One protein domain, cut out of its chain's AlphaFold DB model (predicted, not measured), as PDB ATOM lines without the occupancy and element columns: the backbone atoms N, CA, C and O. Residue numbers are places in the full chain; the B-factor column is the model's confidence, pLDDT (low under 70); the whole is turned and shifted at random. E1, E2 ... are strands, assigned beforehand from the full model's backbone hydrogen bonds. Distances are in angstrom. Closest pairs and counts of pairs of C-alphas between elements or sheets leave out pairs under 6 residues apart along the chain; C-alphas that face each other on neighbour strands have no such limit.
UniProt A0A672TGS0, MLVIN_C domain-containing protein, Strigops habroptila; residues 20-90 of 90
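This is residues 20 to 90 of the 90 residues of the protein "MLVIN_C domain-containing protein" of Strigops habroptila (UniProt A0A672TGS0). A small, strongly twisted and curled sheet of E1 to E4 makes a head at one end, and a stretched link, residues 67 to 76, leads from it to a separate hairpin, E5 and E6, at the other end. From the head, residues 27 to 32 of the E1 to E2 loop stick out. The printed part has 71 residues with six named strands, E1 to E6 in chain order, and no named helix; the class is all strand, with 34 residues, under half, in named elements. The head's order is E3 - E2 - E1 - E4, all antiparallel. The whole is extended, with a radius of gyration of the C-alphas of 17.6 A and spans of 51 by 32 by 19 A.

E1, residues 20 to 24, begins at C-alpha 20 (106.044, 39.685, 30.065) and is 13.6 A long. E2, residues 35 to 44, is 19.6 A long and bends by 80 degrees at residue 38. E3, residues 48 to 51, is 9.9 A long, and E4, residues 63 to 66, 9.2 A. E5, residues 77 to 82, is 15.0 A long; E6, residues 85 to 89, is 13.3 A and ends at C-alpha 89 (97.200, 18.869, 40.219).

E1, E2 and E3 form a meander, each strand the antiparallel neighbour of the one before; with E4, antiparallel to E1, they form a Greek key. N 36 and O 23 are 2.8 A apart in the hairpin E1 and E2, N 50 and O 43 2.9 A in the hairpin E2 and E3, and N 22 and O 64 2.8 A between E1 and E4. E2 pairs with E1 over residues 35 to 40 and with E3 over 41 to 44. In the hairpin E5 and E6, N 79 and O 87 are 3.0 A apart. E4 and E5 are apart.

The C-alphas of Tyr 46 and Pro 83, the two farthest apart, are 54.0 A apart. The printed part has no cut; the link E3 to E4 is long. Residue 28 and residues 71 to 75 have pLDDT under 70.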
ATOM      1  N   TRP A  20     104.966  40.556  30.518       95.25
ATOM      2  CA  TRP A  20     106.044  39.685  30.065       95.25
ATOM      3  C   TRP A  20     105.823  39.296  28.608       95.25
ATOM      4  O   TRP A  20     104.700  39.006  28.197       95.25
ATOM      5  N   ILE A  21     106.894  39.271  27.818       95.31
ATOM      6  CA  ILE A  21     106.846  38.893  26.404       95.31
ATOM      7  C   ILE A  21     107.944  37.893  26.040       95.31
ATOM      8  O   ILE A  21     109.058  37.944  26.563       95.31
ATOM      9  N   TYR A  22     107.628  37.007  25.100       94.94
ATOM     10  CA  TYR A  22     108.590  36.207  24.353       94.94
ATOM     11  C   TYR A  22     109.007  36.939  23.079       94.94
ATOM     12  O   TYR A  22     108.178  37.595  22.439       94.94
ATOM     13  N   ILE A  23     110.264  36.775  22.665       94.06
ATOM     14  CA  ILE A  23     110.800  37.371  21.430       94.06
ATOM     15  C   ILE A  23     111.104  36.274  20.418       94.06
ATOM     16  O   ILE A  23     111.773  35.290  20.730       94.06
ATOM     17  N   LYS A  24     110.650  36.443  19.179       91.94
ATOM     18  CA  LYS A  24     110.886  35.478  18.107       91.94
ATOM     19  C   LYS A  24     112.363  35.462  17.683       91.94
ATOM     20  O   LYS A  24     112.893  36.467  17.209       91.94
ATOM     21  N   SER A  25     113.012  34.309  17.822       86.81
ATOM     22  CA  SER A  25     114.316  33.975  17.246       86.81
ATOM     23  C   SER A  25     114.176  33.618  15.767       86.81
ATOM     24  O   SER A  25     113.264  32.886  15.387       86.81
ATOM     25  N   PHE A  26     115.125  34.068  14.948       76.94
ATOM     26  CA  PHE A  26     115.273  33.650  13.547       76.94
ATOM     27  C   PHE A  26     116.428  32.660  13.347       76.94
ATOM     28  O   PHE A  26     116.934  32.512  12.240       76.94
ATOM     29  N   THR A  27     116.877  31.991  14.409       75.25
ATOM     30  CA  THR A  27     117.895  30.938  14.304       75.25
ATOM     31  C   THR A  27     117.413  29.844  13.351       75.25
ATOM     32  O   THR A  27     116.331  29.296  13.546       75.25
ATOM     33  N   GLY A  28     118.212  29.540  12.325       67.38
ATOM     34  CA  GLY A  28     117.852  28.685  11.185       67.38
ATOM     35  C   GLY A  28     117.704  27.191  11.482       67.38
ATOM     36  O   GLY A  28     117.777  26.388  10.561       67.38
ATOM     37  N   HIS A  29     117.506  26.796  12.740       77.50
ATOM     38  CA  HIS A  29     117.283  25.401  13.100       77.50
ATOM     39  C   HIS A  29     115.803  25.046  12.882       77.50
ATOM     40  O   HIS A  29     114.948  25.614  13.568       77.50
ATOM     41  N   PRO A  30     115.470  24.110  11.969       75.06
ATOM     42  CA  PRO A  30     114.083  23.813  11.596       75.06
ATOM     43  C   PRO A  30     113.176  23.417  12.772       75.06
ATOM     44  O   PRO A  30     111.988  23.740  12.763       75.06
ATOM     45  N   LEU A  31     113.751  22.785  13.804       81.75
ATOM     46  CA  LEU A  31     113.063  22.290  15.004       81.75
ATOM     47  C   LEU A  31     113.544  22.953  16.309       81.75
ATOM     48  O   LEU A  31     113.248  22.467  17.395       81.75
ATOM     49  N   GLY A  32     114.298  24.054  16.223       79.62
ATOM     50  CA  GLY A  32     114.753  24.782  17.410       79.62
ATOM     51  C   GLY A  32     113.647  25.623  18.052       79.62
ATOM     52  O   GLY A  32     112.687  26.030  17.388       79.62
ATOM     53  N   GLU A  33     113.806  25.946  19.337       82.44
ATOM     54  CA  GLU A  33     112.929  26.897  20.022       82.44
ATOM     55  C   GLU A  33     112.954  28.263  19.318       82.44
ATOM     56  O   GLU A  33     113.979  28.943  19.223       82.44
ATOM     57  N   LYS A  34     111.791  28.682  18.807       88.44
ATOM     58  CA  LYS A  34     111.642  29.947  18.069       88.44
ATOM     59  C   LYS A  34     111.338  31.135  18.968       88.44
ATOM     60  O   LYS A  34     111.350  32.256  18.479       88.44
ATOM     61  N   TRP A  35     111.041  30.928  20.245       91.12
ATOM     62  CA  TRP A  35     110.651  31.981  21.179       91.12
ATOM     63  C   TRP A  35     111.671  32.044  22.304       91.12
ATOM     64  O   TRP A  35     111.798  31.110  23.083       91.12
ATOM     65  N   LYS A  36     112.416  33.142  22.373       90.31
ATOM     66  CA  LYS A  36     113.418  33.362  23.409       90.31
ATOM     67  C   LYS A  36     112.779  34.034  24.597       90.31
ATOM     68  O   LYS A  36     112.149  35.071  24.389       90.31
ATOM     69  N   GLY A  37     113.070  33.485  25.778       88.25
ATOM     70  CA  GLY A  37     113.055  34.148  27.083       88.25
ATOM     71  C   GLY A  37     111.756  34.848  27.477       88.25
ATOM     72  O   GLY A  37     110.901  35.156  26.664       88.25
ATOM     73  N   ARG A  38     111.601  35.161  28.758       92.56
ATOM     74  CA  ARG A  38     110.567  36.109  29.185       92.56
ATOM     75  C   ARG A  38     111.255  37.430  29.454       92.56
ATOM     76  O   ARG A  38     112.092  37.516  30.348       92.56
ATOM     77  N   TYR A  39     110.915  38.443  28.674       94.75
ATOM     78  CA  TYR A  39     111.427  39.794  28.847       94.75
ATOM     79  C   TYR A  39     110.307  40.686  29.352       94.75
ATOM     80  O   TYR A  39     109.194  40.643  28.835       94.75
ATOM     81  N   GLN A  40     110.605  41.495  30.363       95.94
ATOM     82  CA  GLN A  40     109.640  42.452  30.876       95.94
ATOM     83  C   GLN A  40     109.568  43.661  29.944       95.94
ATOM     84  O   GLN A  40     110.595  44.243  29.577       95.94
ATOM     85  N   THR A  41     108.358  44.038  29.567       96.06
ATOM     86  CA  THR A  41     108.077  45.216  28.757       96.06
ATOM     87  C   THR A  41     108.303  46.487  29.569       96.06
ATOM     88  O   THR A  41     107.755  46.636  30.660       96.06
ATOM     89  N   LEU A  42     109.071  47.429  29.018       96.56
ATOM     90  CA  LEU A  42     109.321  48.738  29.625       96.56
ATOM     91  C   LEU A  42     108.486  49.837  28.968       96.56
ATOM     92  O   LEU A  42     107.852  50.619  29.667       96.56
ATOM     93  N   LEU A  43     108.481  49.894  27.632       95.12
ATOM     94  CA  LEU A  43     107.759  50.910  26.862       95.12
ATOM     95  C   LEU A  43     107.062  50.301  25.649       95.12
ATOM     96  O   LEU A  43     107.504  49.286  25.107       95.12
ATOM     97  N   MET A  44     106.011  50.987  25.207       94.06
ATOM     98  CA  MET A  44     105.116  50.583  24.129       94.06
ATOM     99  C   MET A  44     104.869  51.765  23.192       94.06
ATOM    100  O   MET A  44     104.645  52.884  23.651       94.06
ATOM    101  N   THR A  45     104.889  51.515  21.889       92.38
ATOM    102  CA  THR A  45     104.397  52.433  20.853       92.38
ATOM    103  C   THR A  45     103.360  51.712  20.001       92.38
ATOM    104  O   THR A  45     103.126  50.526  20.193       92.38
ATOM    105  N   TYR A  46     102.752  52.394  19.030       91.06
ATOM    106  CA  TYR A  46     101.683  51.823  18.201       91.06
ATOM    107  C   TYR A  46     102.021  50.450  17.579       91.06
ATOM    108  O   TYR A  46     101.167  49.568  17.529       91.06
ATOM    109  N   THR A  47     103.267  50.238  17.137       93.50
ATOM    110  CA  THR A  47     103.706  48.997  16.466       93.50
ATOM    111  C   THR A  47     104.906  48.316  17.114       93.50
ATOM    112  O   THR A  47     105.262  47.211  16.690       93.50
ATOM    113  N   ALA A  48     105.549  48.922  18.117       94.94
ATOM    114  CA  ALA A  48     106.800  48.407  18.662       94.94
ATOM    115  C   ALA A  48     106.884  48.442  20.192       94.94
ATOM    116  O   ALA A  48     106.182  49.184  20.872       94.94
ATOM    117  N   VAL A  49     107.780  47.614  20.725       95.12
ATOM    118  CA  VAL A  49     107.959  47.371  22.158       95.12
ATOM    119  C   VAL A  49     109.421  47.487  22.540       95.12
ATOM    120  O   VAL A  49     110.291  46.967  21.837       95.12
ATOM    121  N   LYS A  50     109.696  48.126  23.676       96.69
ATOM    122  CA  LYS A  50     111.015  48.116  24.306       96.69
ATOM    123  C   LYS A  50     111.000  47.170  25.495       96.69
ATOM    124  O   LYS A  50     110.245  47.372  26.446       96.69
ATOM    125  N   ALA A  51     111.844  46.150  25.438       95.94
ATOM    126  CA  ALA A  51     111.945  45.120  26.462       95.94
ATOM    127  C   ALA A  51     113.206  45.305  27.315       95.94
ATOM    128  O   ALA A  51     114.225  45.820  26.847       95.94
ATOM    129  N   ARG A  52     113.158  44.878  28.576       95.88
ATOM    130  CA  ARG A  52     114.288  44.976  29.504       95.88
ATOM    131  C   ARG A  52     115.486  44.174  28.990       95.88
ATOM    132  O   ARG A  52     115.350  43.003  28.652       95.88
ATOM    133  N   GLY A  53     116.659  44.806  28.949       94.62
ATOM    134  CA  GLY A  53     117.898  44.185  28.465       94.62
ATOM    135  C   GLY A  53     118.005  44.070  26.939       94.62
ATOM    136  O   GLY A  53     119.029  43.605  26.448       94.62
ATOM    137  N   ILE A  54     116.993  44.516  26.186       94.88
ATOM    138  CA  ILE A  54     117.038  44.597  24.724       94.88
ATOM    139  C   ILE A  54     117.243  46.061  24.329       94.88
ATOM    140  O   ILE A  54     116.460  46.938  24.693       94.88
ATOM    141  N   THR A  55     118.318  46.338  23.594       94.12
ATOM    142  CA  THR A  55     118.683  47.707  23.197       94.12
ATOM    143  C   THR A  55     117.794  48.252  22.079       94.12
ATOM    144  O   THR A  55     117.529  49.454  22.036       94.12
ATOM    145  N   THR A  56     117.305  47.379  21.198       94.69
ATOM    146  CA  THR A  56     116.496  47.732  20.025       94.69
ATOM    147  C   THR A  56     114.991  47.677  20.300       94.69
ATOM    148  O   THR A  56     114.521  47.006  21.219       94.69
ATOM    149  N   TRP A  57     114.212  48.382  19.476       95.56
ATOM    150  CA  TRP A  57     112.752  48.285  19.474       95.56
ATOM    151  C   TRP A  57     112.288  47.041  18.711       95.56
ATOM    152  O   TRP A  57     112.765  46.746  17.614       95.56
ATOM    153  N   LEU A  58     111.328  46.319  19.283       95.00
ATOM    154  CA  LEU A  58     110.792  45.078  18.739       95.00
ATOM    155  C   LEU A  58     109.438  45.336  18.094       95.00
ATOM    156  O   LEU A  58     108.500  45.737  18.773       95.00
ATOM    157  N   HIS A  59     109.312  45.065  16.800       94.94
ATOM    158  CA  HIS A  59     108.019  45.135  16.126       94.94
ATOM    159  C   HIS A  59     107.041  44.086  16.681       94.94
ATOM    160  O   HIS A  59     107.445  42.956  16.980       94.94
ATOM    161  N   TYR A  60     105.750  44.422  16.757       92.12
ATOM    162  CA  TYR A  60     104.720  43.582  17.378       92.12
ATOM    163  C   TYR A  60     104.598  42.181  16.745       92.12
ATOM    164  O   TYR A  60     104.274  41.211  17.421       92.12
ATOM    165  N   SER A  61     104.927  42.037  15.458       92.50
ATOM    166  CA  SER A  61     104.920  40.736  14.770       92.50
ATOM    167  C   SER A  61     106.014  39.766  15.244       92.50
ATOM    168  O   SER A  61     105.965  38.572  14.935       92.50
ATOM    169  N   LYS A  62     107.023  40.260  15.972       92.69
ATOM    170  CA  LYS A  62     108.142  39.470  16.509       92.69
ATOM    171  C   LYS A  62     107.985  39.143  17.992       92.69
ATOM    172  O   LYS A  62     108.893  38.538  18.559       92.69
ATOM    173  N   ILE A  63     106.881  39.528  18.624       93.94
ATOM    174  CA  ILE A  63     106.658  39.314  20.055       93.94
ATOM    175  C   ILE A  63     105.399  38.483  20.293       93.94
ATOM    176  O   ILE A  63     104.500  38.426  19.455       93.94
ATOM    177  N   LYS A  64     105.331  37.842  21.458       93.06
ATOM    178  CA  LYS A  64     104.132  37.161  21.957       93.06
ATOM    179  C   LYS A  64     104.012  37.420  23.454       93.06
ATOM    180  O   LYS A  64     105.024  37.339  24.145       93.06
ATOM    181  N   LYS A  65     102.808  37.696  23.971       93.12
ATOM    182  CA  LYS A  65     102.593  37.790  25.426       93.12
ATOM    183  C   LYS A  65     103.014  36.485  26.103       93.12
ATOM    184  O   LYS A  65     102.673  35.393  25.642       93.12
ATOM    185  N   ALA A  66     103.776  36.615  27.176       92.62
ATOM    186  CA  ALA A  66     104.187  35.531  28.043       92.62
ATOM    187  C   ALA A  66     103.350  35.561  29.329       92.62
ATOM    188  O   ALA A  66     102.967  36.641  29.780       92.62
ATOM    189  N   PRO A  67     103.089  34.397  29.944       90.06
ATOM    190  CA  PRO A  67     102.529  34.353  31.284       90.06
ATOM    191  C   PRO A  67     103.426  35.114  32.257       90.06
ATOM    192  O   PRO A  67     104.659  35.008  32.192       90.06
ATOM    193  N   THR A  68     102.805  35.854  33.173       86.25
ATOM    194  CA  THR A  68     103.511  36.436  34.311       86.25
ATOM    195  C   THR A  68     104.207  35.303  35.062       86.25
ATOM    196  O   THR A  68     103.564  34.285  35.317       86.25
ATOM    197  N   PRO A  69     105.506  35.422  35.388       76.81
ATOM    198  CA  PRO A  69     106.152  34.474  36.269       76.81
ATOM    199  C   PRO A  69     105.385  34.504  37.584       76.81
ATOM    200  O   PRO A  69     105.371  35.503  38.303       76.81
ATOM    201  N   GLU A  70     104.675  33.415  37.830       73.12
ATOM    202  CA  GLU A  70     104.021  33.133  39.090       73.12
ATOM    203  C   GLU A  70     105.086  33.337  40.166       73.12
ATOM    204  O   GLU A  70     106.204  32.822  40.035       73.12
ATOM    205  N   LYS A  71     104.785  34.114  41.215       59.62
ATOM    206  CA  LYS A  71     105.564  33.984  42.451       59.62
ATOM    207  C   LYS A  71     105.510  32.497  42.753       59.62
ATOM    208  O   LYS A  71     104.415  31.954  42.796       59.62
ATOM    209  N   SER A  72     106.657  31.841  42.805       54.12
ATOM    210  CA  SER A  72     106.782  30.391  42.874       54.12
ATOM    211  C   SER A  72     106.063  29.839  44.111       54.12
ATOM    212  O   SER A  72     106.670  29.654  45.160       54.12
ATOM    213  N   THR A  73     104.758  29.628  43.992       56.59
ATOM    214  CA  THR A  73     103.869  28.940  44.933       56.59
ATOM    215  C   THR A  73     102.937  27.999  44.172       56.59
ATOM    216  O   THR A  73     101.935  27.554  44.720       56.59
ATOM    217  N   ALA A  74     103.248  27.680  42.911       60.53
ATOM    218  CA  ALA A  74     102.638  26.556  42.216       60.53
ATOM    219  C   ALA A  74     103.247  25.267  42.788       60.53
ATOM    220  O   ALA A  74     104.183  24.682  42.235       60.53
ATOM    221  N   THR A  75     102.756  24.876  43.964       64.81
ATOM    222  CA  THR A  75     103.011  23.569  44.568       64.81
ATOM    223  C   THR A  75     102.196  22.555  43.782       64.81
ATOM    224  O   THR A  75     101.122  22.139  44.212       64.81
ATOM    225  N   TRP A  76     102.684  22.179  42.602       76.88
ATOM    226  CA  TRP A  76     102.109  21.041  41.906       76.88
ATOM    227  C   TRP A  76     102.273  19.806  42.794       76.88
ATOM    228  O   TRP A  76     103.308  19.613  43.442       76.88
ATOM    229  N   LYS A  77     101.243  18.965  42.841       77.31
ATOM    230  CA  LYS A  77     101.341  17.641  43.456       77.31
ATOM    231  C   LYS A  77     101.154  16.591  42.378       77.31
ATOM    232  O   LYS A  77     100.157  16.606  41.657       77.31
ATOM    233  N   ALA A  78     102.136  15.702  42.272       85.56
ATOM    234  CA  ALA A  78     102.007  14.478  41.504       85.56
ATOM    235  C   ALA A  78     101.417  13.399  42.408       85.56
ATOM    236  O   ALA A  78     101.996  13.064  43.441       85.56
ATOM    237  N   GLU A  79     100.273  12.864  42.003       88.12
ATOM    238  CA  GLU A  79      99.663  11.703  42.636       88.12
ATOM    239  C   GLU A  79      99.819  10.493  41.713       88.12
ATOM    240  O   GLU A  79      99.522  10.565  40.517       88.12
ATOM    241  N   LEU A  80     100.318   9.384  42.262       90.19
ATOM    242  CA  LEU A  80     100.375   8.116  41.545       90.19
ATOM    243  C   LEU A  80      98.970   7.519  41.510       90.19
ATOM    244  O   LEU A  80      98.420   7.157  42.545       90.19
ATOM    245  N   ILE A  81      98.405   7.404  40.312       89.50
ATOM    246  CA  ILE A  81      97.105   6.752  40.090       89.50
ATOM    247  C   ILE A  81      97.294   5.273  39.723       89.50
ATOM    248  O   ILE A  81      96.368   4.471  39.800       89.50
ATOM    249  N   GLY A  82      98.512   4.875  39.360       88.69
ATOM    250  CA  GLY A  82      98.838   3.485  39.084       88.69
ATOM    251  C   GLY A  82     100.324   3.285  38.800       88.69
ATOM    252  O   GLY A  82     101.093   4.246  38.834       88.69
ATOM    253  N   PRO A  83     100.736   2.050  38.472       85.19
ATOM    254  CA  PRO A  83     102.144   1.696  38.270       85.19
ATOM    255  C   PRO A  83     102.818   2.466  37.123       85.19
ATOM    256  O   PRO A  83     104.037   2.593  37.109       85.19
ATOM    257  N   THR A  84     102.038   3.008  36.184       83.31
ATOM    258  CA  THR A  84     102.526   3.811  35.049       83.31
ATOM    259  C   THR A  84     101.759   5.122  34.852       83.31
ATOM    260  O   THR A  84     101.940   5.789  33.834       83.31
ATOM    261  N   SER A  85     100.923   5.522  35.815       81.75
ATOM    262  CA  SER A  85     100.026   6.674  35.671       81.75
ATOM    263  C   SER A  85     100.246   7.694  36.781       81.75
ATOM    264  O   SER A  85     100.124   7.374  37.963       81.75
ATOM    265  N   VAL A  86     100.503   8.941  36.387       90.62
ATOM    266  CA  VAL A  86     100.626  10.092  37.289       90.62
ATOM    267  C   VAL A  86      99.565  11.121  36.928       90.62
ATOM    268  O   VAL A  86      99.348  11.413  35.751       90.62
ATOM    269  N   HIS A  87      98.936  11.699  37.944       86.88
ATOM    270  CA  HIS A  87      98.026  12.823  37.794       86.88
ATOM    271  C   HIS A  87      98.622  14.068  38.431       86.88
ATOM    272  O   HIS A  87      99.030  14.058  39.592       86.88
ATOM    273  N   LEU A  88      98.693  15.136  37.642       88.00
ATOM    274  CA  LEU A  88      99.216  16.422  38.076       88.00
ATOM    275  C   LEU A  88      98.049  17.326  38.468       88.00
ATOM    276  O   LEU A  88      97.132  17.550  37.676       88.00
ATOM    277  N   ARG A  89      98.099  17.833  39.701       73.88
ATOM    278  CA  ARG A  89      97.200  18.869  40.219       73.88
ATOM    279  C   ARG A  89      98.003  20.163  40.358       73.88
ATOM    280  O   ARG A  89      99.095  20.133  40.930       73.88
ATOM    281  N   TRP A  90      97.464  21.246  39.813       71.31
ATOM    282  CA  TRP A  90      97.997  22.611  39.868       71.31
ATOM    283  C   TRP A  90      97.259  23.416  40.932       71.31
ATOM    284  O   TRP A  90      96.036  23.180  41.078       71.31
TER     285      TRP A  90